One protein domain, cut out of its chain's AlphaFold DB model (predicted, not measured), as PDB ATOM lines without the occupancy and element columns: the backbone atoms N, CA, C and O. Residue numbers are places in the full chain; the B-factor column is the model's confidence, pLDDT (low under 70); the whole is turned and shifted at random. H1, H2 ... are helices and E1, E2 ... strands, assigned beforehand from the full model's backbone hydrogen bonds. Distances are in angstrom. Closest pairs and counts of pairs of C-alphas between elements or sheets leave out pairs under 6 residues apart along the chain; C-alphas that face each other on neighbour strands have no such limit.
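What this domain is: This is residues 35 to 209 of the 210 residues of an uncharacterized protein of Pedobacter sp. HMWF019 (UniProt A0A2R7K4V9). A strongly twisted sheet of eight strands curls round the longest helix, H1, while the short helix H3 lies close to the domain's middle and H2 packs on H3. The unnamed stretch of residues 92 to 129 is tied to edge strand E7 by a short pairing and reaches out to Pro 117 at one end of the longest axis; H4 lies at the other end. The printed part has 175 residues, with four named helices and eight named strands, in the order E1 E2 E3 H1 E4 H2 E5 E6 E7 H3 E8 H4; under half of the residues are in these elements, and the class is mixed. The mixed sheet runs E2 E3 E1 E8 E4 E5 E6 E7. The whole is compact, with a radius of gyration of the C-alphas of 15.7 A and spans of 47 by 36 by 29 A.

Where its parts are: The strands of the sheet are, in its order, E2, residues 51 to 53, E3, 64 to 67, E1, 37 to 41, E8, 190 to 196 and 17.2 A long, E4, 87 to 91, E5, 146 to 155 and 24.5 A long, E6, 161 to 166 and 16.3 A long, and E7, 178 to 182. E1 begins at C-alpha 37 (-36.280, -31.933, -59.580). The helices are H1, residues 70 to 82 and 18.4 A long, H2, 130 to 138, H3, 183 to 189, and H4, 202 to 207, which ends at C-alpha 207 (-38.192, -46.848, -53.810).

How they stand to each other: E3 and E1 are parallel, with N 41 and O 66 2.9 A apart, within hydrogen-bond range. E8 and E4 are antiparallel, with N 191 and O 90 at 2.8 A. E5, E6 and E7 form a meander, each strand the antiparallel neighbour of the one before; N 164 and O 152 are 2.9 A apart, N 163 and O 181 2.8 A. E5 bends by 68 degrees at residue 151. H1 is on the sheet; its closest C-alphas to E5 are those of Leu 81 and Gly 152, 5.2 A. E3, H1 and E4 make a split strand-helix-strand unit, two strands of one sheet with a helix between them along the chain and with E1 and E8 between them in the sheet, and its crossover is right-handed. H3 is on the sheet, only just at the sheet's level with a height of 3.5 A. H2 is not on the sheet but touches H3, with the C-alphas of Arg 133 and Ile 188 closest at 5.4 A, at a shallow tilt of 30 degrees, the same way. H4 touches no helix. In H1, H2, H3 and H4 every O i to N i+4 pair is within hydrogen-bond range.

The domain as a whole: The two C-alphas farthest apart are those of Pro 117 and Asn 209, 48.2 A. The printed part has no cut. The links E4 to H2 and E6 to E7 are long. The mean pLDDT of the printed part is 96.7, and no printed residue is under 70.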
ATOM      1  N   LYS A  35     -34.268 -31.650 -64.789       96.00
ATOM      2  CA  LYS A  35     -34.036 -33.051 -64.398       96.00
ATOM      3  C   LYS A  35     -33.544 -33.218 -62.962       96.00
ATOM      4  O   LYS A  35     -33.542 -34.352 -62.479       96.00
ATOM      5  N   ASP A  36     -33.145 -32.135 -62.302       97.56
ATOM      6  CA  ASP A  36     -32.670 -32.152 -60.916       97.56
ATOM      7  C   ASP A  36     -33.827 -32.105 -59.909       97.56
ATOM      8  O   ASP A  36     -33.596 -32.184 -58.703       97.56
ATOM      9  N   TYR A  37     -35.070 -32.016 -60.388       98.06
ATOM     10  CA  TYR A  37     -36.280 -31.933 -59.580       98.06
ATOM     11  C   TYR A  37     -37.206 -33.120 -59.851       98.06
ATOM     12  O   TYR A  37     -37.113 -33.784 -60.888       98.06
ATOM     13  N   VAL A  38     -38.090 -33.400 -58.897       98.19
ATOM     14  CA  VAL A  38     -39.150 -34.409 -59.008       98.19
ATOM     15  C   VAL A  38     -40.446 -33.815 -58.493       98.19
ATOM     16  O   VAL A  38     -40.431 -33.061 -57.517       98.19
ATOM     17  N   SER A  39     -41.550 -34.198 -59.121       98.00
ATOM     18  CA  SER A  39     -42.882 -33.901 -58.613       98.00
ATOM     19  C   SER A  39     -43.370 -35.056 -57.738       98.00
ATOM     20  O   SER A  39     -43.278 -36.218 -58.140       98.00
ATOM     21  N   ILE A  40     -43.857 -34.741 -56.540       98.62
ATOM     22  CA  ILE A  40     -44.341 -35.689 -55.528       98.62
ATOM     23  C   ILE A  40     -45.811 -35.390 -55.230       98.62
ATOM     24  O   ILE A  40     -46.203 -34.228 -55.146       98.62
ATOM     25  N   THR A  41     -46.605 -36.434 -55.021       98.44
ATOM     26  CA  THR A  41     -47.958 -36.354 -54.458       98.44
ATOM     27  C   THR A  41     -48.213 -37.542 -53.519       98.44
ATOM     28  O   THR A  41     -47.318 -38.358 -53.283       98.44
ATOM     29  N   SER A  42     -49.407 -37.619 -52.935       98.56
ATOM     30  CA  SER A  42     -49.784 -38.647 -51.963       98.56
ATOM     31  C   SER A  42     -51.287 -38.912 -52.006       98.56
ATOM     32  O   SER A  42     -52.054 -38.225 -51.323       98.56
ATOM     33  N   PHE A  43     -51.696 -39.931 -52.756       98.38
ATOM     34  CA  PHE A  43     -53.083 -40.376 -52.900       98.38
ATOM     35  C   PHE A  43     -53.174 -41.903 -53.019       98.38
ATOM     36  O   PHE A  43     -52.182 -42.571 -53.293       98.38
ATOM     37  N   THR A  44     -54.349 -42.478 -52.778       98.56
ATOM     38  CA  THR A  44     -54.552 -43.938 -52.723       98.56
ATOM     39  C   THR A  44     -55.301 -44.509 -53.921       98.56
ATOM     40  O   THR A  44     -55.431 -45.726 -54.015       98.56
ATOM     41  N   HIS A  45     -55.803 -43.673 -54.840       98.06
ATOM     42  CA  HIS A  45     -56.429 -44.145 -56.086       98.06
ATOM     43  C   HIS A  45     -55.414 -44.658 -57.117       98.06
ATOM     44  O   HIS A  45     -55.808 -45.318 -58.076       98.06
ATOM     45  N   HIS A  46     -54.119 -44.431 -56.878       98.31
ATOM     46  CA  HIS A  46     -53.001 -45.031 -57.610       98.31
ATOM     47  C   HIS A  46     -52.024 -45.713 -56.641       98.31
ATOM     48  O   HIS A  46     -51.945 -45.309 -55.476       98.31
ATOM     49  N   PRO A  47     -51.252 -46.724 -57.081       98.44
ATOM     50  CA  PRO A  47     -50.255 -47.373 -56.236       98.44
ATOM     51  C   PRO A  47     -49.200 -46.394 -55.708       98.44
ATOM     52  O   PRO A  47     -48.797 -45.448 -56.387       98.44
ATOM     53  N   PHE A  48     -48.719 -46.635 -54.488       98.81
ATOM     54  CA  PHE A  48     -47.547 -45.930 -53.979       98.81
ATOM     55  C   PHE A  48     -46.273 -46.392 -54.688       98.81
ATOM     56  O   PHE A  48     -46.146 -47.544 -55.099       98.81
ATOM     57  N   TYR A  49     -45.311 -45.476 -54.758       98.56
ATOM     58  CA  TYR A  49     -44.003 -45.597 -55.401       98.56
ATOM     59  C   TYR A  49     -44.043 -45.763 -56.923       98.56
ATOM     60  O   TYR A  49     -43.013 -45.994 -57.554       98.56
ATOM     61  N   GLU A  50     -45.215 -45.565 -57.518       98.12
ATOM     62  CA  GLU A  50     -45.405 -45.411 -58.953       98.12
ATOM     63  C   GLU A  50     -45.666 -43.943 -59.298       98.12
ATOM     64  O   GLU A  50     -45.958 -43.111 -58.433       98.12
ATOM     65  N   SER A  51     -45.526 -43.610 -60.577       97.62
ATOM     66  CA  SER A  51     -45.849 -42.286 -61.091       97.62
ATOM     67  C   SER A  51     -47.159 -42.323 -61.865       97.62
ATOM     68  O   SER A  51     -47.336 -43.196 -62.714       97.62
ATOM     69  N   PHE A  52     -48.033 -41.345 -61.654       98.19
ATOM     70  CA  PHE A  52     -49.282 -41.204 -62.405       98.19
ATOM     71  C   PHE A  52     -49.475 -39.758 -62.872       98.19
ATOM     72  O   PHE A  52     -48.718 -38.869 -62.473       98.19
ATOM     73  N   ILE A  53     -50.424 -39.527 -63.780       97.19
ATOM     74  CA  ILE A  53     -50.821 -38.172 -64.178       97.19
ATOM     75  C   ILE A  53     -51.807 -37.678 -63.130       97.19
ATOM     76  O   ILE A  53     -52.898 -38.228 -63.032       97.19
ATOM     77  N   LEU A  54     -51.425 -36.657 -62.366       94.06
ATOM     78  CA  LEU A  54     -52.307 -36.084 -61.356       94.06
ATOM     79  C   LEU A  54     -53.530 -35.453 -62.026       94.06
ATOM     80  O   LEU A  54     -53.382 -34.589 -62.896       94.06
ATOM     81  N   GLU A  55     -54.721 -35.883 -61.626       92.69
ATOM     82  CA  GLU A  55     -55.991 -35.448 -62.199       92.69
ATOM     83  C   GLU A  55     -56.417 -34.074 -61.655       92.69
ATOM     84  O   GLU A  55     -57.370 -33.944 -60.893       92.69
ATOM     85  N   ALA A  56     -55.697 -33.026 -62.053       88.12
ATOM     86  CA  ALA A  56     -56.022 -31.634 -61.748       88.12
ATOM     87  C   ALA A  56     -56.346 -30.861 -63.042       88.12
ATOM     88  O   ALA A  56     -55.660 -31.074 -64.049       88.12
ATOM     89  N   PRO A  57     -57.345 -29.954 -63.054       85.56
ATOM     90  CA  PRO A  57     -57.696 -29.170 -64.243       85.56
ATOM     91  C   PRO A  57     -56.514 -28.393 -64.841       85.56
ATOM     92  O   PRO A  57     -56.364 -28.337 -66.065       85.56
ATOM     93  N   ASP A  58     -55.643 -27.857 -63.984       86.75
ATOM     94  CA  ASP A  58     -54.475 -27.075 -64.389       86.75
ATOM     95  C   ASP A  58     -53.292 -27.946 -64.853       86.75
ATOM     96  O   ASP A  58     -52.389 -27.460 -65.542       86.75
ATOM     97  N   ASN A  59     -53.332 -29.267 -64.631       90.81
ATOM     98  CA  ASN A  59     -52.353 -30.223 -65.159       90.81
ATOM     99  C   ASN A  59     -52.644 -30.631 -66.622       90.81
ATOM    100  O   ASN A  59     -52.471 -31.784 -67.024       90.81
ATOM    101  N   PHE A  60     -53.049 -29.680 -67.469       88.19
ATOM    102  CA  PHE A  60     -53.419 -29.922 -68.875       88.19
ATOM    103  C   PHE A  60     -52.267 -30.466 -69.742       88.19
ATOM    104  O   PHE A  60     -52.490 -30.983 -70.838       88.19
ATOM    105  N   ALA A  61     -51.022 -30.327 -69.276       89.94
ATOM    106  CA  ALA A  61     -49.829 -30.862 -69.928       89.94
ATOM    107  C   ALA A  61     -49.558 -32.340 -69.584       89.94
ATOM    108  O   ALA A  61     -48.573 -32.895 -70.075       89.94
ATOM    109  N   ASN A  62     -50.412 -32.974 -68.769       91.00
ATOM    110  CA  ASN A  62     -50.274 -34.353 -68.301       91.00
ATOM    111  C   ASN A  62     -48.937 -34.609 -67.581       91.00
ATOM    112  O   ASN A  62     -48.250 -35.601 -67.834       91.00
ATOM    113  N   GLY A  63     -48.546 -33.690 -66.695       91.69
ATOM    114  CA  GLY A  63     -47.386 -33.852 -65.826       91.69
ATOM    115  C   GLY A  63     -47.548 -35.072 -64.921       91.69
ATOM    116  O   GLY A  63     -48.631 -35.321 -64.390       91.69
ATOM    117  N   SER A  64     -46.466 -35.836 -64.763       95.00
ATOM    118  CA  SER A  64     -46.452 -37.041 -63.935       95.00
ATOM    119  C   SER A  64     -45.845 -36.773 -62.559       95.00
ATOM    120  O   SER A  64     -44.840 -36.068 -62.441       95.00
ATOM    121  N   PHE A  65     -46.454 -37.356 -61.527       98.00
ATOM    122  CA  PHE A  65     -46.098 -37.184 -60.123       98.00
ATOM    123  C   PHE A  65     -45.819 -38.547 -59.505       98.00
ATOM    124  O   PHE A  65     -46.603 -39.478 -59.680       98.00
ATOM    125  N   TYR A  66     -44.712 -38.665 -58.774       98.69
ATOM    126  CA  TYR A  66     -44.438 -39.850 -57.967       98.69
ATOM    127  C   TYR A  66     -45.347 -39.848 -56.742       98.69
ATOM    128  O   TYR A  66     -45.385 -38.876 -55.986       98.69
ATOM    129  N   ASN A  67     -46.057 -40.948 -56.546       98.75
ATOM    130  CA  ASN A  67     -46.991 -41.118 -55.451       98.75
ATOM    131  C   ASN A  67     -46.290 -41.746 -54.244       98.75
ATOM    132  O   ASN A  67     -45.670 -42.798 -54.382       98.75
ATOM    133  N   ILE A  68     -46.383 -41.151 -53.058       98.81
ATOM    134  CA  ILE A  68     -45.794 -41.712 -51.830       98.81
ATOM    135  C   ILE A  68     -46.787 -41.646 -50.666       98.81
ATOM    136  O   ILE A  68     -47.701 -40.826 -50.710       98.81
ATOM    137  N   PRO A  69     -46.625 -42.463 -49.609       98.81
ATOM    138  CA  PRO A  69     -47.468 -42.355 -48.421       98.81
ATOM    139  C   PRO A  69     -47.376 -40.969 -47.765       98.81
ATOM    140  O   PRO A  69     -46.298 -40.368 -47.725       98.81
ATOM    141  N   LEU A  70     -48.480 -40.493 -47.181       98.81
ATOM    142  CA  LEU A  70     -48.593 -39.170 -46.552       98.81
ATOM    143  C   LEU A  70     -47.503 -38.915 -45.501       98.81
ATOM    144  O   LEU A  70     -46.890 -37.845 -45.488       98.81
ATOM    145  N   ASP A  71     -47.202 -39.911 -44.669       98.56
ATOM    146  CA  ASP A  71     -46.152 -39.810 -43.650       98.56
ATOM    147  C   ASP A  71     -44.750 -39.666 -44.270       98.56
ATOM    148  O   ASP A  71     -43.911 -38.913 -43.764       98.56
ATOM    149  N   GLU A  72     -44.488 -40.334 -45.402       98.75
ATOM    150  CA  GLU A  72     -43.237 -40.164 -46.151       98.75
ATOM    151  C   GLU A  72     -43.171 -38.776 -46.804       98.75
ATOM    152  O   GLU A  72     -42.110 -38.154 -46.773       98.75
ATOM    153  N   MET A  73     -44.290 -38.241 -47.312       98.81
ATOM    154  CA  MET A  73     -44.367 -36.871 -47.844       98.81
ATOM    155  C   MET A  73     -44.083 -35.816 -46.767       98.81
ATOM    156  O   MET A  73     -43.300 -34.887 -46.993       98.81
ATOM    157  N   LEU A  74     -44.649 -35.980 -45.570       98.69
ATOM    158  CA  LEU A  74     -44.369 -35.127 -44.411       98.69
ATOM    159  C   LEU A  74     -42.896 -35.205 -43.990       98.69
ATOM    160  O   LEU A  74     -42.245 -34.175 -43.781       98.69
ATOM    161  N   SER A  75     -42.354 -36.421 -43.887       98.56
ATOM    162  CA  SER A  75     -40.962 -36.658 -43.491       98.56
ATOM    163  C   SER A  75     -39.963 -36.100 -44.508       98.56
ATOM    164  O   SER A  75     -39.003 -35.423 -44.122       98.56
ATOM    165  N   LEU A  76     -40.219 -36.309 -45.805       98.69
ATOM    166  CA  LEU A  76     -39.456 -35.734 -46.914       98.69
ATOM    167  C   LEU A  76     -39.423 -34.213 -46.805       98.69
ATOM    168  O   LEU A  76     -38.343 -33.625 -46.789       98.69
ATOM    169  N   THR A  77     -40.594 -33.589 -46.678       98.81
ATOM    170  CA  THR A  77     -40.727 -32.130 -46.634       98.81
ATOM    171  C   THR A  77     -39.942 -31.545 -45.462       98.81
ATOM    172  O   THR A  77     -39.105 -30.662 -45.643       98.81
ATOM    173  N   LYS A  78     -40.129 -32.089 -44.253       98.69
ATOM    174  CA  LYS A  78     -39.400 -31.642 -43.056       98.69
ATOM    175  C   LYS A  78     -37.889 -31.838 -43.195       98.69
ATOM    176  O   LYS A  78     -37.125 -30.955 -42.812       98.69
ATOM    177  N   SER A  79     -37.447 -32.981 -43.716       98.44
ATOM    178  CA  SER A  79     -36.020 -33.298 -43.855       98.44
ATOM    179  C   SER A  79     -35.339 -32.415 -44.897       98.44
ATOM    180  O   SER A  79     -34.254 -31.898 -44.649       98.44
ATOM    181  N   ALA A  80     -35.995 -32.182 -46.034       98.69
ATOM    182  CA  ALA A  80     -35.518 -31.287 -47.079       98.69
ATOM    183  C   ALA A  80     -35.311 -29.860 -46.550       98.69
ATOM    184  O   ALA A  80     -34.226 -29.303 -46.717       98.69
ATOM    185  N   LEU A  81     -36.306 -29.314 -45.839       98.75
ATOM    186  CA  LEU A  81     -36.229 -27.975 -45.245       98.75
ATOM    187  C   LEU A  81     -35.128 -27.878 -44.178       98.75
ATOM    188  O   LEU A  81     -34.362 -26.917 -44.168       98.75
ATOM    189  N   LYS A  82     -34.975 -28.900 -43.324       98.12
ATOM    190  CA  LYS A  82     -33.875 -28.970 -42.340       98.12
ATOM    191  C   LYS A  82     -32.492 -29.013 -42.991       98.12
ATOM    192  O   LYS A  82     -31.540 -28.490 -42.421       98.12
ATOM    193  N   ASN A  83     -32.388 -29.608 -44.176       98.12
ATOM    194  CA  ASN A  83     -31.142 -29.716 -44.935       98.12
ATOM    195  C   ASN A  83     -30.875 -28.497 -45.841       98.12
ATOM    196  O   ASN A  83     -29.954 -28.536 -46.654       98.12
ATOM    197  N   GLY A  84     -31.658 -27.420 -45.712       97.94
ATOM    198  CA  GLY A  84     -31.455 -26.170 -46.451       97.94
ATOM    199  C   GLY A  84     -32.014 -26.170 -47.875       97.94
ATOM    200  O   GLY A  84     -31.780 -25.217 -48.618       97.94
ATOM    201  N   TYR A  85     -32.761 -27.205 -48.267       98.62
ATOM    202  CA  TYR A  85     -33.532 -27.184 -49.507       98.62
ATOM    203  C   TYR A  85     -34.851 -26.440 -49.300       98.62
ATOM    204  O   TYR A  85     -35.365 -26.346 -48.192       98.62
ATOM    205  N   THR A  86     -35.417 -25.931 -50.388       98.56
ATOM    206  CA  THR A  86     -36.755 -25.327 -50.408       98.56
ATOM    207  C   THR A  86     -37.624 -26.087 -51.406       98.56
ATOM    208  O   THR A  86     -37.093 -26.778 -52.281       98.56
ATOM    209  N   ILE A  87     -38.944 -26.010 -51.254       98.81
ATOM    210  CA  ILE A  87     -39.896 -26.857 -51.988       98.81
ATOM    211  C   ILE A  87     -40.992 -25.979 -52.589       98.81
ATOM    212  O   ILE A  87     -41.529 -25.110 -51.900       98.81
ATOM    213  N   MET A  88     -41.336 -26.207 -53.859       98.50
ATOM    214  CA  MET A  88     -42.565 -25.635 -54.419       98.50
ATOM    215  C   MET A  88     -43.739 -26.437 -53.876       98.50
ATOM    216  O   MET A  88     -43.720 -27.665 -53.956       98.50
ATOM    217  N   TRP A  89     -44.711 -25.744 -53.304       98.69
ATOM    218  CA  TRP A  89     -45.836 -26.338 -52.602       98.69
ATOM    219  C   TRP A  89     -47.125 -25.851 -53.219       98.69
ATOM    220  O   TRP A  89     -47.427 -24.663 -53.169       98.69
ATOM    221  N   ASP A  90     -47.840 -26.784 -53.809       96.88
ATOM    222  CA  ASP A  90     -49.148 -26.575 -54.387       96.88
ATOM    223  C   ASP A  90     -50.195 -27.160 -53.428       96.88
ATOM    224  O   ASP A  90     -50.021 -28.267 -52.892       96.88
ATOM    225  N   ALA A  91     -51.212 -26.360 -53.118       96.88
ATOM    226  CA  ALA A  91     -52.195 -26.650 -52.093       96.88
ATOM    227  C   ALA A  91     -53.517 -25.919 -52.317       96.88
ATOM    228  O   ALA A  91     -53.529 -24.823 -52.867       96.88
ATOM    229  N   ASP A  92     -54.579 -26.478 -51.738       96.75
ATOM    230  CA  ASP A  92     -55.862 -25.802 -51.570       96.75
ATOM    231  C   ASP A  92     -55.752 -24.706 -50.503       96.75
ATOM    232  O   ASP A  92     -55.491 -24.979 -49.321       96.75
ATOM    233  N   VAL A  93     -55.985 -23.455 -50.899       97.19
ATOM    234  CA  VAL A  93     -56.040 -22.307 -49.981       97.19
ATOM    235  C   VAL A  93     -57.416 -21.649 -49.907       97.19
ATOM    236  O   VAL A  93     -57.616 -20.763 -49.067       97.19
ATOM    237  N   SER A  94     -58.388 -22.067 -50.722       94.38
ATOM    238  CA  SER A  94     -59.750 -21.510 -50.775       94.38
ATOM    239  C   SER A  94     -60.658 -22.000 -49.644       94.38
ATOM    240  O   SER A  94     -61.841 -22.296 -49.820       94.38
ATOM    241  N   ASN A  95     -60.137 -22.011 -48.421       94.94
ATOM    242  CA  ASN A  95     -60.835 -22.500 -47.244       94.94
ATOM    243  C   ASN A  95     -60.676 -21.559 -46.038       94.94
ATOM    244  O   ASN A  95     -59.758 -20.750 -45.930       94.94
ATOM    245  N   SER A  96     -61.604 -21.670 -45.082       95.50
ATOM    246  CA  SER A  96     -61.629 -20.835 -43.860       95.50
ATOM    247  C   SER A  96     -60.425 -21.025 -42.923       95.50
ATOM    248  O   SER A  96     -60.222 -20.226 -42.000       95.50
ATOM    249  N   ASP A  97     -59.650 -22.081 -43.160       97.31
ATOM    250  CA  ASP A  97     -58.507 -22.501 -42.361       97.31
ATOM    251  C   ASP A  97     -57.206 -21.823 -42.857       97.31
ATOM    252  O   ASP A  97     -56.257 -21.688 -42.082       97.31
ATOM    253  N   PHE A  98     -57.189 -21.285 -44.089       98.06
ATOM    254  CA  PHE A  98     -56.121 -20.434 -44.626       98.06
ATOM    255  C   PHE A  98     -56.330 -18.959 -44.253       98.06
ATOM    256  O   PHE A  98     -57.179 -18.257 -44.807       98.06
ATOM    257  N   GLN A  99     -55.540 -18.432 -43.316       97.75
ATOM    258  CA  GLN A  99     -55.716 -17.070 -42.803       97.75
ATOM    259  C   GLN A  99     -54.470 -16.205 -43.003       97.75
ATOM    260  O   GLN A  99     -53.900 -15.695 -42.038       97.75
ATOM    261  N   GLN A 100     -54.094 -15.939 -44.263       97.69
ATOM    262  CA  GLN A 100     -52.942 -15.085 -44.622       97.69
ATOM    263  C   GLN A 100     -52.916 -13.751 -43.861       97.69
ATOM    264  O   GLN A 100     -51.876 -13.342 -43.354       97.69
ATOM    265  N   LYS A 101     -54.062 -13.067 -43.723       97.50
ATOM    266  CA  LYS A 101     -54.143 -11.785 -42.993       97.50
ATOM    267  C   LYS A 101     -53.779 -11.908 -41.510       97.50
ATOM    268  O   LYS A 101     -53.364 -10.919 -40.917       97.50
ATOM    269  N   LYS A 102     -53.926 -13.101 -40.927       97.75
ATOM    270  CA  LYS A 102     -53.539 -13.425 -39.547       97.75
ATOM    271  C   LYS A 102     -52.215 -14.185 -39.456       97.75
ATOM    272  O   LYS A 102     -51.721 -14.377 -38.354       97.75
ATOM    273  N   GLY A 103     -51.635 -14.566 -40.595       97.88
ATOM    274  CA  GLY A 103     -50.311 -15.172 -40.701       97.88
ATOM    275  C   GLY A 103     -50.267 -16.692 -40.563       97.88
ATOM    276  O   GLY A 103     -49.166 -17.227 -40.580       97.88
ATOM    277  N   TYR A 104     -51.405 -17.391 -40.469       98.38
ATOM    278  CA  TYR A 104     -51.409 -18.843 -40.249       98.38
ATOM    279  C   TYR A 104     -52.364 -19.600 -41.170       98.38
ATOM    280  O   TYR A 104     -53.431 -19.089 -41.512       98.38
ATOM    281  N   ALA A 105     -52.003 -20.842 -41.490       98.31
ATOM    282  CA  ALA A 105     -52.911 -21.850 -42.029       98.31
ATOM    283  C   ALA A 105     -52.980 -23.057 -41.076       98.31
ATOM    284  O   ALA A 105     -51.977 -23.737 -40.820       98.31
ATOM    285  N   MET A 106     -54.158 -23.287 -40.495       98.25
ATOM    286  CA  MET A 106     -54.375 -24.268 -39.424       98.25
ATOM    287  C   MET A 106     -55.695 -24.998 -39.616       98.25
ATOM    288  O   MET A 106     -56.724 -24.369 -39.841       98.25
ATOM    289  N   LEU A 107     -55.686 -26.319 -39.472       97.38
ATOM    290  CA  LEU A 107     -56.855 -27.173 -39.631       97.38
ATOM    291  C   LEU A 107     -57.730 -27.122 -38.368       97.38
ATOM    292  O   LEU A 107     -57.802 -28.085 -37.607       97.38
ATOM    293  N   PHE A 108     -58.381 -25.982 -38.117       97.50
ATOM    294  CA  PHE A 108     -59.106 -25.710 -36.870       97.50
ATOM    295  C   PHE A 108     -60.103 -26.824 -36.516       97.50
ATOM    296  O   PHE A 108     -60.945 -27.200 -37.339       97.50
ATOM    297  N   GLU A 109     -60.036 -27.328 -35.277       96.50
ATOM    298  CA  GLU A 109     -61.054 -28.244 -34.739       96.50
ATOM    299  C   GLU A 109     -62.366 -27.499 -34.482       96.50
ATOM    300  O   GLU A 109     -63.434 -27.940 -34.907       96.50
ATOM    301  N   ASN A 110     -62.283 -26.319 -33.862       95.50
ATOM    302  CA  ASN A 110     -63.415 -25.427 -33.676       95.50
ATOM    303  C   ASN A 110     -63.326 -24.243 -34.646       95.50
ATOM    304  O   ASN A 110     -62.453 -23.386 -34.539       95.50
ATOM    305  N   LYS A 111     -64.295 -24.120 -35.558       92.38
ATOM    306  CA  LYS A 111     -64.342 -23.019 -36.539       92.38
ATOM    307  C   LYS A 111     -64.417 -21.616 -35.916       92.38
ATOM    308  O   LYS A 111     -64.153 -20.638 -36.611       92.38
ATOM    309  N   GLN A 112     -64.780 -21.483 -34.638       94.69
ATOM    310  CA  GLN A 112     -64.743 -20.192 -33.936       94.69
ATOM    311  C   GLN A 112     -63.314 -19.722 -33.633       94.69
ATOM    312  O   GLN A 112     -63.090 -18.515 -33.540       94.69
ATOM    313  N   ASP A 113     -62.343 -20.633 -33.550       94.31
ATOM    314  CA  ASP A 113     -60.932 -20.298 -33.331       94.31
ATOM    315  C   ASP A 113     -60.390 -19.457 -34.491       94.31
ATOM    316  O   ASP A 113     -59.779 -18.406 -34.293       94.31
ATOM    317  N   GLY A 114     -60.764 -19.828 -35.716       93.38
ATOM    318  CA  GLY A 114     -60.476 -19.059 -36.921       93.38
ATOM    319  C   GLY A 114     -61.153 -17.684 -36.976       93.38
ATOM    320  O   GLY A 114     -60.838 -16.893 -37.861       93.38
ATOM    321  N   LYS A 115     -62.070 -17.338 -36.067       94.88
ATOM    322  CA  LYS A 115     -62.706 -16.005 -36.028       94.88
ATOM    323  C   LYS A 115     -62.037 -15.046 -35.051       94.88
ATOM    324  O   LYS A 115     -62.334 -13.855 -35.095       94.88
ATOM    325  N   GLN A 116     -61.107 -15.529 -34.229       94.56
ATOM    326  CA  GLN A 116     -60.395 -14.689 -33.269       94.56
ATOM    327  C   GLN A 116     -59.550 -13.617 -33.981       94.56
ATOM    328  O   GLN A 116     -59.020 -13.892 -35.063       94.56
ATOM    329  N   PRO A 117     -59.404 -12.397 -33.424       93.19
ATOM    330  CA  PRO A 117     -58.610 -11.332 -34.045       93.19
ATOM    331  C   PRO A 117     -57.148 -11.727 -34.288       93.19
ATOM    332  O   PRO A 117     -56.570 -11.369 -35.312       93.19
ATOM    333  N   SER A 118     -56.580 -12.508 -33.370       93.88
ATOM    334  CA  SER A 118     -55.269 -13.142 -33.474       93.88
ATOM    335  C   SER A 118     -55.405 -14.653 -33.303       93.88
ATOM    336  O   SER A 118     -56.307 -15.132 -32.616       93.88
ATOM    337  N   LEU A 119     -54.514 -15.407 -33.945       95.31
ATOM    338  CA  LEU A 119     -54.483 -16.865 -33.847       95.31
ATOM    339  C   LEU A 119     -53.396 -17.294 -32.867       95.31
ATOM    340  O   LEU A 119     -52.277 -16.781 -32.908       95.31
ATOM    341  N   ASN A 120     -53.730 -18.243 -31.996       94.19
ATOM    342  CA  ASN A 120     -52.747 -18.948 -31.186       94.19
ATOM    343  C   ASN A 120     -52.259 -20.173 -31.985       94.19
ATOM    344  O   ASN A 120     -53.066 -21.062 -32.265       94.19
ATOM    345  N   PRO A 121     -50.961 -20.264 -32.329       94.25
ATOM    346  CA  PRO A 121     -50.437 -21.369 -33.129       94.25
ATOM    347  C   PRO A 121     -50.560 -22.734 -32.439       94.25
ATOM    348  O   PRO A 121     -50.469 -23.757 -33.110       94.25
ATOM    349  N   ASN A 122     -50.812 -22.780 -31.127       94.12
ATOM    350  CA  ASN A 122     -50.995 -24.009 -30.348       94.12
ATOM    351  C   ASN A 122     -52.468 -24.400 -30.147       94.12
ATOM    352  O   ASN A 122     -52.765 -25.274 -29.335       94.12
ATOM    353  N   ILE A 123     -53.401 -23.757 -30.859       94.25
ATOM    354  CA  ILE A 123     -54.804 -24.189 -30.891       94.25
ATOM    355  C   ILE A 123     -54.892 -25.642 -31.366       94.25
ATOM    356  O   ILE A 123     -54.087 -26.105 -32.180       94.25
ATOM    357  N   LYS A 124     -55.884 -26.354 -30.828       95.50
ATOM    358  CA  LYS A 124     -56.177 -27.731 -31.199       95.50
ATOM    359  C   LYS A 124     -56.682 -27.800 -32.642       95.50
ATOM    360  O   LYS A 124     -57.572 -27.057 -33.053       95.50
ATOM    361  N   GLU A 125     -56.116 -28.726 -33.396       97.88
ATOM    362  CA  GLU A 125     -56.442 -28.952 -34.799       97.88
ATOM    363  C   GLU A 125     -57.098 -30.314 -34.981       97.88
ATOM    364  O   GLU A 125     -56.927 -31.216 -34.157       97.88
ATOM    365  N   ARG A 126     -57.851 -30.461 -36.071       97.50
ATOM    366  CA  ARG A 126     -58.410 -31.753 -36.472       97.50
ATOM    367  C   ARG A 126     -57.270 -32.727 -36.764       97.50
ATOM    368  O   ARG A 126     -56.221 -32.344 -37.282       97.50
ATOM    369  N   SER A 127     -57.493 -34.000 -36.460       97.25
ATOM    370  CA  SER A 127     -56.617 -35.073 -36.926       97.25
ATOM    371  C   SER A 127     -56.706 -35.222 -38.445       97.25
ATOM    372  O   SER A 127     -57.746 -34.942 -39.042       97.25
ATOM    373  N   TYR A 128     -55.638 -35.728 -39.050       98.12
ATOM    374  CA  TYR A 128     -55.580 -36.086 -40.462       98.12
ATOM    375  C   TYR A 128     -55.265 -37.577 -40.617       98.12
ATOM    376  O   TYR A 128     -54.705 -38.198 -39.714       98.12
ATOM    377  N   SER A 129     -55.635 -38.151 -41.758       98.62
ATOM    378  CA  SER A 129     -55.237 -39.499 -42.170       98.62
ATOM    379  C   SER A 129     -55.127 -39.559 -43.693       98.62
ATOM    380  O   SER A 129     -55.623 -38.667 -44.390       98.62
ATOM    381  N   GLN A 130     -54.487 -40.608 -44.210       98.69
ATOM    382  CA  GLN A 130     -54.400 -40.854 -45.650       98.69
ATOM    383  C   GLN A 130     -55.798 -40.987 -46.279       98.69
ATOM    384  O   GLN A 130     -56.051 -40.441 -47.350       98.69
ATOM    385  N   GLU A 131     -56.719 -41.669 -45.596       98.50
ATOM    386  CA  GLU A 131     -58.088 -41.910 -46.061       98.50
ATOM    387  C   GLU A 131     -58.899 -40.617 -46.092       98.50
ATOM    388  O   GLU A 131     -59.577 -40.345 -47.079       98.50
ATOM    389  N   LEU A 132     -58.803 -39.790 -45.043       98.25
ATOM    390  CA  LEU A 132     -59.480 -38.494 -45.014       98.25
ATOM    391  C   LEU A 132     -58.977 -37.597 -46.150       98.25
ATOM    392  O   LEU A 132     -59.774 -36.969 -46.839       98.25
ATOM    393  N   ARG A 133     -57.658 -37.564 -46.363       97.81
ATOM    394  CA  ARG A 133     -57.042 -36.826 -47.467       97.81
ATOM    395  C   ARG A 133     -57.580 -37.287 -48.826       97.81
ATOM    396  O   ARG A 133     -57.945 -36.442 -49.634       97.81
ATOM    397  N   GLN A 134     -57.671 -38.599 -49.058       98.25
ATOM    398  CA  GLN A 134     -58.237 -39.140 -50.299       98.25
ATOM    399  C   GLN A 134     -59.692 -38.700 -50.495       98.25
ATOM    400  O   GLN A 134     -60.045 -38.197 -51.557       98.25
ATOM    401  N   GLN A 135     -60.523 -38.847 -49.459       98.19
ATOM    402  CA  GLN A 135     -61.942 -38.494 -49.520       98.19
ATOM    403  C   GLN A 135     -62.166 -37.022 -49.876       98.19
ATOM    404  O   GLN A 135     -63.090 -36.714 -50.624       98.19
ATOM    405  N   LEU A 136     -61.337 -36.122 -49.338       96.62
ATOM    406  CA  LEU A 136     -61.430 -34.683 -49.597       96.62
ATOM    407  C   LEU A 136     -60.994 -34.301 -51.016       96.62
ATOM    408  O   LEU A 136     -61.531 -33.352 -51.577       96.62
ATOM    409  N   TYR A 137     -60.056 -35.039 -51.607       95.94
ATOM    410  CA  TYR A 137     -59.674 -34.844 -53.003       95.94
ATOM    411  C   TYR A 137     -60.765 -35.354 -53.958       95.94
ATOM    412  O   TYR A 137     -61.221 -34.627 -54.835       95.94
ATOM    413  N   GLU A 138     -61.273 -36.570 -53.738       95.44
ATOM    414  CA  GLU A 138     -62.299 -37.181 -54.600       95.44
ATOM    415  C   GLU A 138     -63.643 -36.443 -54.575       95.44
ATOM    416  O   GLU A 138     -64.387 -36.470 -55.556       95.44
ATOM    417  N   ASN A 139     -63.973 -35.791 -53.457       95.88
ATOM    418  CA  ASN A 139     -65.199 -35.009 -53.326       95.88
ATOM    419  C   ASN A 139     -65.026 -33.521 -53.679       95.88
ATOM    420  O   ASN A 139     -65.977 -32.762 -53.478       95.88
ATOM    421  N   LEU A 140     -63.852 -33.124 -54.191       92.44
ATOM    422  CA  LEU A 140     -63.525 -31.751 -54.590       92.44
ATOM    423  C   LEU A 140     -63.601 -30.739 -53.429       92.44
ATOM    424  O   LEU A 140     -63.968 -29.585 -53.608       92.44
ATOM    425  N   THR A 141     -63.304 -31.172 -52.199       93.19
ATOM    426  CA  THR A 141     -63.109 -30.251 -51.061       93.19
ATOM    427  C   THR A 141     -61.675 -29.735 -50.992       93.19
ATOM    428  O   THR A 141     -61.451 -28.668 -50.430       93.19
ATOM    429  N   THR A 142     -60.714 -30.516 -51.486       89.88
ATOM    430  CA  THR A 142     -59.310 -30.126 -51.621       89.88
ATOM    431  C   THR A 142     -58.940 -30.177 -53.094       89.88
ATOM    432  O   THR A 142     -58.862 -31.266 -53.668       89.88
ATOM    433  N   GLU A 143     -58.711 -29.012 -53.689       88.31
ATOM    434  CA  GLU A 143     -58.383 -28.847 -55.107       88.31
ATOM    435  C   GLU A 143     -57.011 -28.172 -55.313       88.31
ATOM    436  O   GLU A 143     -56.418 -27.625 -54.385       88.31
ATOM    437  N   ASP A 144     -56.482 -28.252 -56.539       81.12
ATOM    438  CA  ASP A 144     -55.296 -27.494 -56.979       81.12
ATOM    439  C   ASP A 144     -55.735 -26.061 -57.293       81.12
ATOM    440  O   ASP A 144     -56.410 -25.832 -58.302       81.12
ATOM    441  N   ASP A 145     -55.436 -25.114 -56.398       88.19
ATOM    442  CA  ASP A 145     -55.852 -23.720 -56.583       88.19
ATOM    443  C   ASP A 145     -54.776 -22.661 -56.290       88.19
ATOM    444  O   ASP A 145     -54.969 -21.493 -56.657       88.19
ATOM    445  N   HIS A 146     -53.636 -23.018 -55.674       96.31
ATOM    446  CA  HIS A 146     -52.575 -22.046 -55.401       96.31
ATOM    447  C   HIS A 146     -51.184 -22.648 -55.148       96.31
ATOM    448  O   HIS A 146     -50.954 -23.434 -54.228       96.31
ATOM    449  N   LEU A 147     -50.190 -22.139 -55.884       96.62
ATOM    450  CA  LEU A 147     -48.783 -22.509 -55.725       96.62
ATOM    451  C   LEU A 147     -47.998 -21.485 -54.891       96.62
ATOM    452  O   LEU A 147     -47.941 -20.289 -55.194       96.62
ATOM    453  N   MET A 148     -47.298 -21.983 -53.874       98.44
ATOM    454  CA  MET A 148     -46.442 -21.238 -52.950       98.44
ATOM    455  C   MET A 148     -45.065 -21.906 -52.788       98.44
ATOM    456  O   MET A 148     -44.715 -22.866 -53.476       98.44
ATOM    457  N   HIS A 149     -44.229 -21.371 -51.891       98.75
ATOM    458  CA  HIS A 149     -42.851 -21.838 -51.704       98.75
ATOM    459  C   HIS A 149     -42.546 -22.080 -50.222       98.75
ATOM    460  O   HIS A 149     -42.487 -21.139 -49.432       98.75
ATOM    461  N   LEU A 150     -42.314 -23.336 -49.840       98.88
ATOM    462  CA  LEU A 150     -41.828 -23.719 -48.512       98.88
ATOM    463  C   LEU A 150     -40.344 -23.376 -48.386       98.88
ATOM    464  O   LEU A 150     -39.524 -23.879 -49.161       98.88
ATOM    465  N   ILE A 151     -39.993 -22.544 -47.408       98.69
ATOM    466  CA  ILE A 151     -38.633 -22.006 -47.261       98.69
ATOM    467  C   ILE A 151     -37.959 -22.335 -45.928       98.69
ATOM    468  O   ILE A 151     -36.780 -22.041 -45.756       98.69
ATOM    469  N   GLY A 152     -38.682 -22.931 -44.982       98.50
ATOM    470  CA  GLY A 152     -38.102 -23.351 -43.716       98.50
ATOM    471  C   GLY A 152     -39.113 -23.974 -42.769       98.50
ATOM    472  O   GLY A 152     -40.277 -24.180 -43.115       98.50
ATOM    473  N   LEU A 153     -38.638 -24.262 -41.563       98.50
ATOM    474  CA  LEU A 153     -39.456 -24.676 -40.434       98.50
ATOM    475  C   LEU A 153     -39.276 -23.662 -39.310       98.50
ATOM    476  O   LEU A 153     -38.140 -23.332 -38.974       98.50
ATOM    477  N   ASP A 154     -40.382 -23.256 -38.705       97.31
ATOM    478  CA  ASP A 154     -40.399 -22.503 -37.458       97.31
ATOM    479  C   ASP A 154     -40.888 -23.416 -36.321       97.31
ATOM    480  O   ASP A 154     -41.455 -24.493 -36.544       97.31
ATOM    481  N   GLN A 155     -40.631 -23.009 -35.079       96.25
ATOM    482  CA  GLN A 155     -41.058 -23.738 -33.890       96.25
ATOM    483  C   GLN A 155     -41.670 -22.770 -32.876       96.25
ATOM    484  O   GLN A 155     -41.090 -21.725 -32.581       96.25
ATOM    485  N   THR A 156     -42.839 -23.114 -32.336       94.38
ATOM    486  CA  THR A 156     -43.449 -22.355 -31.236       94.38
ATOM    487  C   THR A 156     -42.657 -22.555 -29.938       94.38
ATOM    488  O   THR A 156     -41.951 -23.558 -29.804       94.38
ATOM    489  N   PRO A 157     -42.779 -21.660 -28.940       93.31
ATOM    490  CA  PRO A 157     -42.177 -21.872 -27.619       93.31
ATOM    491  C   PRO A 157     -42.550 -23.217 -26.971       93.31
ATOM    492  O   PRO A 157     -41.763 -23.792 -26.225       93.31
ATOM    493  N   GLU A 158     -43.732 -23.744 -27.291       93.69
ATOM    494  CA  GLU A 158     -44.271 -25.022 -26.822       93.69
ATOM    495  C   GLU A 158     -43.776 -26.228 -27.642       93.69
ATOM    496  O   GLU A 158     -44.142 -27.369 -27.366       93.69
ATOM    497  N   GLY A 159     -42.933 -25.995 -28.649       95.19
ATOM    498  CA  GLY A 159     -42.267 -27.029 -29.433       95.19
ATOM    499  C   GLY A 159     -43.003 -27.461 -30.702       95.19
ATOM    500  O   GLY A 159     -42.492 -28.331 -31.413       95.19
ATOM    501  N   LYS A 160     -44.155 -26.862 -31.030       95.94
ATOM    502  CA  LYS A 160     -44.916 -27.190 -32.244       95.94
ATOM    503  C   LYS A 160     -44.176 -26.701 -33.484       95.94
ATOM    504  O   LYS A 160     -43.816 -25.531 -33.565       95.94
ATOM    505  N   ILE A 161     -43.978 -27.594 -34.450       97.06
ATOM    506  CA  ILE A 161     -43.345 -27.269 -35.730       97.06
ATOM    507  C   ILE A 161     -44.379 -26.671 -36.687       97.06
ATOM    508  O   ILE A 161     -45.493 -27.183 -36.807       97.06
ATOM    509  N   LEU A 162     -43.979 -25.610 -37.380       98.50
ATOM    510  CA  LEU A 162     -44.729 -24.951 -38.442       98.50
ATOM    511  C   LEU A 162     -43.861 -24.893 -39.700       98.50
ATOM    512  O   LEU A 162     -42.639 -24.770 -39.629       98.50
ATOM    513  N   PHE A 163     -44.491 -25.001 -40.860       98.81
ATOM    514  CA  PHE A 163     -43.852 -24.782 -42.144       98.81
ATOM    515  C   PHE A 163     -43.896 -23.297 -42.488       98.81
ATOM    516  O   PHE A 163     -44.974 -22.719 -42.633       98.81
ATOM    517  N   LYS A 164     -42.725 -22.699 -42.696       98.75
ATOM    518  CA  LYS A 164     -42.611 -21.319 -43.149       98.75
ATOM    519  C   LYS A 164     -42.790 -21.256 -44.659       98.75
ATOM    520  O   LYS A 164     -41.975 -21.800 -45.413       98.75
ATOM    521  N   VAL A 165     -43.820 -20.549 -45.107       98.81
ATOM    522  CA  VAL A 165     -44.193 -20.462 -46.522       98.81
ATOM    523  C   VAL A 165     -44.091 -19.027 -47.013       98.81
ATOM    524  O   VAL A 165     -44.617 -18.098 -46.404       98.81
ATOM    525  N   LYS A 166     -43.419 -18.839 -48.147       98.69
ATOM    526  CA  LYS A 166     -43.397 -17.589 -48.903       98.69
ATOM    527  C   LYS A 166     -44.581 -17.568 -49.867       98.69
ATOM    528  O   LYS A 166     -44.650 -18.401 -50.772       98.69
ATOM    529  N   ASN A 167     -45.462 -16.585 -49.707       98.19
ATOM    530  CA  ASN A 167     -46.577 -16.353 -50.618       98.19
ATOM    531  C   ASN A 167     -46.216 -15.289 -51.681       98.19
ATOM    532  O   ASN A 167     -45.178 -14.623 -51.607       98.19
ATOM    533  N   SER A 168     -47.066 -15.135 -52.696       97.69
ATOM    534  CA  SER A 168     -46.887 -14.238 -53.847       97.69
ATOM    535  C   SER A 168     -47.881 -13.065 -53.875       97.69
ATOM    536  O   SER A 168     -47.959 -12.343 -54.865       97.69
ATOM    537  N   TRP A 169     -48.605 -12.816 -52.777       97.19
ATOM    538  CA  TRP A 169     -49.626 -11.757 -52.670       97.19
ATOM    539  C   TRP A 169     -49.102 -10.405 -52.140       97.19
ATOM    540  O   TRP A 169     -49.886  -9.541 -51.752       97.19
ATOM    541  N   GLY A 170     -47.782 -10.206 -52.100       97.00
ATOM    542  CA  GLY A 170     -47.153  -9.031 -51.481       97.00
ATOM    543  C   GLY A 170     -47.077  -9.130 -49.952       97.00
ATOM    544  O   GLY A 170     -47.205 -10.214 -49.392       97.00
ATOM    545  N   GLU A 171     -46.865  -8.009 -49.255       97.81
ATOM    546  CA  GLU A 171     -46.627  -7.971 -47.797       97.81
ATOM    547  C   GLU A 171     -47.897  -8.147 -46.933       97.81
ATOM    548  O   GLU A 171     -48.117  -7.427 -45.957       97.81
ATOM    549  N   VAL A 172     -48.771  -9.091 -47.281       97.88
ATOM    550  CA  VAL A 172     -50.024  -9.325 -46.551       97.88
ATOM    551  C   VAL A 172     -49.764 -10.086 -45.250       97.88
ATOM    552  O   VAL A 172     -49.074 -11.106 -45.235       97.88
ATOM    553  N   GLY A 173     -50.401  -9.627 -44.171       97.06
ATOM    554  CA  GLY A 173     -50.371 -10.283 -42.864       97.06
ATOM    555  C   GLY A 173     -49.200  -9.844 -41.977       97.06
ATOM    556  O   GLY A 173     -48.359  -9.038 -42.384       97.06
ATOM    557  N   PRO A 174     -49.137 -10.360 -40.738       96.94
ATOM    558  CA  PRO A 174     -48.137  -9.949 -39.752       96.94
ATOM    559  C   PRO A 174     -46.707 -10.327 -40.158       96.94
ATOM    560  O   PRO A 174     -45.756  -9.679 -39.729       96.94
ATOM    561  N   PHE A 175     -46.555 -11.332 -41.022       97.50
ATOM    562  CA  PHE A 175     -45.263 -11.869 -41.442       97.50
ATOM    563  C   PHE A 175     -44.843 -11.389 -42.831       97.50
ATOM    564  O   PHE A 175     -44.124 -12.094 -43.521       97.50
ATOM    565  N   LYS A 176     -45.270 -10.195 -43.265       97.88
ATOM    566  CA  LYS A 176     -44.747  -9.533 -44.478       97.88
ATOM    567  C   LYS A 176     -44.816 -10.398 -45.744       97.88
ATOM    568  O   LYS A 176     -43.866 -10.458 -46.519       97.88
ATOM    569  N   GLY A 177     -45.957 -11.056 -45.955       97.94
ATOM    570  CA  GLY A 177     -46.192 -11.923 -47.115       97.94
ATOM    571  C   GLY A 177     -45.796 -13.384 -46.916       97.94
ATOM    572  O   GLY A 177     -46.077 -14.211 -47.781       97.94
ATOM    573  N   TYR A 178     -45.193 -13.727 -45.780       98.62
ATOM    574  CA  TYR A 178     -45.030 -15.113 -45.355       98.62
ATOM    575  C   TYR A 178     -46.262 -15.590 -44.576       98.62
ATOM    576  O   TYR A 178     -47.058 -14.785 -44.082       98.62
ATOM    577  N   ILE A 179     -46.429 -16.903 -44.490       98.62
ATOM    578  CA  ILE A 179     -47.471 -17.567 -43.708       98.62
ATOM    579  C   ILE A 179     -46.878 -18.797 -43.022       98.62
ATOM    580  O   ILE A 179     -46.036 -19.488 -43.596       98.62
ATOM    581  N   GLU A 180     -47.304 -19.048 -41.790       98.56
ATOM    582  CA  GLU A 180     -46.922 -20.228 -41.021       98.56
ATOM    583  C   GLU A 180     -48.003 -21.303 -41.160       98.56
ATOM    584  O   GLU A 180     -49.172 -21.096 -40.825       98.56
ATOM    585  N   VAL A 181     -47.623 -22.467 -41.670       98.81
ATOM    586  CA  VAL A 181     -48.550 -23.549 -41.995       98.81
ATOM    587  C   VAL A 181     -48.350 -24.699 -41.026       98.81
ATOM    588  O   VAL A 181     -47.251 -25.215 -40.846       98.81
ATOM    589  N   SER A 182     -49.429 -25.110 -40.378       98.69
ATOM    590  CA  SER A 182     -49.410 -26.272 -39.495       98.69
ATOM    591  C   SER A 182     -49.271 -27.583 -40.269       98.69
ATOM    592  O   SER A 182     -49.649 -27.701 -41.435       98.69
ATOM    593  N   GLU A 183     -48.772 -28.608 -39.591       98.50
ATOM    594  CA  GLU A 183     -48.683 -29.949 -40.156       98.50
ATOM    595  C   GLU A 183     -50.037 -30.569 -40.532       98.50
ATOM    596  O   GLU A 183     -50.131 -31.068 -41.652       98.50
ATOM    597  N   PRO A 184     -51.100 -30.497 -39.704       98.56
ATOM    598  CA  PRO A 184     -52.425 -30.956 -40.115       98.56
ATOM    599  C   PRO A 184     -52.960 -30.241 -41.354       98.56
ATOM    600  O   PRO A 184     -53.516 -30.885 -42.243       98.56
ATOM    601  N   TYR A 185     -52.762 -28.923 -41.446       98.56
ATOM    602  CA  TYR A 185     -53.171 -28.170 -42.626       98.56
ATOM    603  C   TYR A 185     -52.402 -28.613 -43.870       98.56
ATOM    604  O   TYR A 185     -53.023 -28.880 -44.897       98.56
ATOM    605  N   PHE A 186     -51.075 -28.734 -43.773       98.69
ATOM    606  CA  PHE A 186     -50.231 -29.228 -44.859       98.69
ATOM    607  C   PHE A 186     -50.655 -30.635 -45.300       98.69
ATOM    608  O   PHE A 186     -50.826 -30.883 -46.491       98.69
ATOM    609  N   ALA A 187     -50.865 -31.548 -44.352       98.50
ATOM    610  CA  ALA A 187     -51.201 -32.940 -44.631       98.50
ATOM    611  C   ALA A 187     -52.524 -33.089 -45.398       98.50
ATOM    612  O   ALA A 187     -52.634 -33.947 -46.273       98.50
ATOM    613  N   ILE A 188     -53.514 -32.246 -45.098       98.19
ATOM    614  CA  ILE A 188     -54.805 -32.261 -45.788       98.19
ATOM    615  C   ILE A 188     -54.748 -31.504 -47.112       98.19
ATOM    616  O   ILE A 188     -55.125 -32.068 -48.129       98.19
ATOM    617  N   ASN A 189     -54.249 -30.267 -47.112       98.00
ATOM    618  CA  ASN A 189     -54.468 -29.349 -48.230       98.00
ATOM    619  C   ASN A 189     -53.370 -29.375 -49.294       98.00
ATOM    620  O   ASN A 189     -53.572 -28.811 -50.356       98.00
ATOM    621  N   THR A 190     -52.216 -30.010 -49.053       98.19
ATOM    622  CA  THR A 190     -51.213 -30.191 -50.120       98.19
ATOM    623  C   THR A 190     -51.834 -30.960 -51.276       98.19
ATOM    624  O   THR A 190     -52.485 -31.969 -51.034       98.19
ATOM    625  N   VAL A 191     -51.577 -30.571 -52.515       96.88
ATOM    626  CA  VAL A 191     -51.933 -31.349 -53.708       96.88
ATOM    627  C   VAL A 191     -50.675 -31.956 -54.311       96.88
ATOM    628  O   VAL A 191     -50.595 -33.176 -54.509       96.88
ATOM    629  N   SER A 192     -49.645 -31.135 -54.499       97.38
ATOM    630  CA  SER A 192     -48.375 -31.582 -55.047       97.38
ATOM    631  C   SER A 192     -47.172 -30.804 -54.512       97.38
ATOM    632  O   SER A 192     -47.281 -29.721 -53.933       97.38
ATOM    633  N   LEU A 193     -45.989 -31.394 -54.675       98.62
ATOM    634  CA  LEU A 193     -44.707 -30.783 -54.340       98.62
ATOM    635  C   LEU A 193     -43.754 -30.893 -55.526       98.62
ATOM    636  O   LEU A 193     -43.696 -31.943 -56.161       98.62
ATOM    637  N   VAL A 194     -42.914 -29.879 -55.745       98.50
ATOM    638  CA  VAL A 194     -41.701 -30.016 -56.570       98.50
ATOM    639  C   VAL A 194     -40.478 -29.915 -55.673       98.50
ATOM    640  O   VAL A 194     -40.226 -28.885 -55.039       98.50
ATOM    641  N   VAL A 195     -39.712 -31.002 -55.624       98.56
ATOM    642  CA  VAL A 195     -38.617 -31.202 -54.673       98.56
ATOM    643  C   VAL A 195     -37.303 -31.419 -55.430       98.56
ATOM    644  O   VAL A 195     -37.279 -32.177 -56.405       98.56
ATOM    645  N   PRO A 196     -36.182 -30.807 -55.007       98.19
ATOM    646  CA  PRO A 196     -34.864 -31.162 -55.528       98.19
ATOM    647  C   PRO A 196     -34.546 -32.639 -55.251       98.19
ATOM    648  O   PRO A 196     -34.627 -33.079 -54.106       98.19
ATOM    649  N   LYS A 197     -34.090 -33.397 -56.256       98.31
ATOM    650  CA  LYS A 197     -33.654 -34.803 -56.105       98.31
ATOM    651  C   LYS A 197     -32.617 -34.980 -55.004       98.31
ATOM    652  O   LYS A 197     -32.637 -35.972 -54.288       98.31
ATOM    653  N   ALA A 198     -31.741 -33.991 -54.842       97.94
ATOM    654  CA  ALA A 198     -30.710 -33.982 -53.811       97.94
ATOM    655  C   ALA A 198     -31.267 -33.933 -52.371       97.94
ATOM    656  O   ALA A 198     -30.540 -34.248 -51.433       97.94
ATOM    657  N   ALA A 199     -32.540 -33.563 -52.191       97.94
ATOM    658  CA  ALA A 199     -33.210 -33.554 -50.895       97.94
ATOM    659  C   ALA A 199     -33.842 -34.911 -50.523       97.94
ATOM    660  O   ALA A 199     -34.229 -35.105 -49.370       97.94
ATOM    661  N   LEU A 200     -33.959 -35.847 -51.475       98.31
ATOM    662  CA  LEU A 200     -34.526 -37.173 -51.230       98.31
ATOM    663  C   LEU A 200     -33.509 -38.059 -50.500       98.31
ATOM    664  O   LEU A 200     -32.310 -38.046 -50.784       98.31
ATOM    665  N   SER A 201     -33.996 -38.881 -49.569       97.75
ATOM    666  CA  SER A 201     -33.158 -39.891 -48.927       97.75
ATOM    667  C   SER A 201     -32.738 -40.965 -49.939       97.75
ATOM    668  O   SER A 201     -33.441 -41.241 -50.912       97.75
ATOM    669  N   LYS A 202     -31.606 -41.635 -49.686       97.69
ATOM    670  CA  LYS A 202     -31.162 -42.774 -50.513       97.69
ATOM    671  C   LYS A 202     -32.206 -43.891 -50.580       97.69
ATOM    672  O   LYS A 202     -32.323 -44.564 -51.596       97.69
ATOM    673  N   GLU A 203     -32.943 -44.089 -49.489       98.12
ATOM    674  CA  GLU A 203     -34.030 -45.062 -49.428       98.12
ATOM    675  C   GLU A 203     -35.172 -44.669 -50.367       98.12
ATOM    676  O   GLU A 203     -35.613 -45.497 -51.160       98.12
ATOM    677  N   LEU A 204     -35.602 -43.404 -50.332       97.94
ATOM    678  CA  LEU A 204     -36.692 -42.927 -51.174       97.94
ATOM    679  C   LEU A 204     -36.306 -42.931 -52.658       97.94
ATOM    680  O   LEU A 204     -37.091 -43.391 -53.478       97.94
ATOM    681  N   LEU A 205     -35.080 -42.522 -53.004       97.69
ATOM    682  CA  LEU A 205     -34.564 -42.636 -54.376       97.69
ATOM    683  C   LEU A 205     -34.660 -44.076 -54.895       97.69
ATOM    684  O   LEU A 205     -35.145 -44.307 -55.999       97.69
ATOM    685  N   LYS A 206     -34.280 -45.055 -54.064       98.06
ATOM    686  CA  LYS A 206     -34.386 -46.474 -54.412       98.06
ATOM    687  C   LYS A 206     -35.839 -46.925 -54.582       98.06
ATOM    688  O   LYS A 206     -36.115 -47.649 -55.532       98.06
ATOM    689  N   LYS A 207     -36.756 -46.520 -53.693       98.06
ATOM    690  CA  LYS A 207     -38.192 -46.848 -53.810       98.06
ATOM    691  C   LYS A 207     -38.800 -46.290 -55.103       98.06
ATOM    692  O   LYS A 207     -39.625 -46.959 -55.707       98.06
ATOM    693  N   LEU A 208     -38.363 -45.102 -55.531       97.44
ATOM    694  CA  LEU A 208     -38.863 -44.404 -56.723       97.44
ATOM    695  C   LEU A 208     -38.105 -44.737 -58.021       97.44
ATOM    696  O   LEU A 208     -38.459 -44.212 -59.073       97.44
ATOM    697  N   ASN A 209     -37.074 -45.588 -57.971       96.12
ATOM    698  CA  ASN A 209     -36.192 -45.901 -59.105       96.12
ATOM    699  C   ASN A 209     -35.555 -44.655 -59.767       96.12
ATOM    700  O   ASN A 209     -35.502 -44.555 -60.997       96.12
TER     701      ASN A 209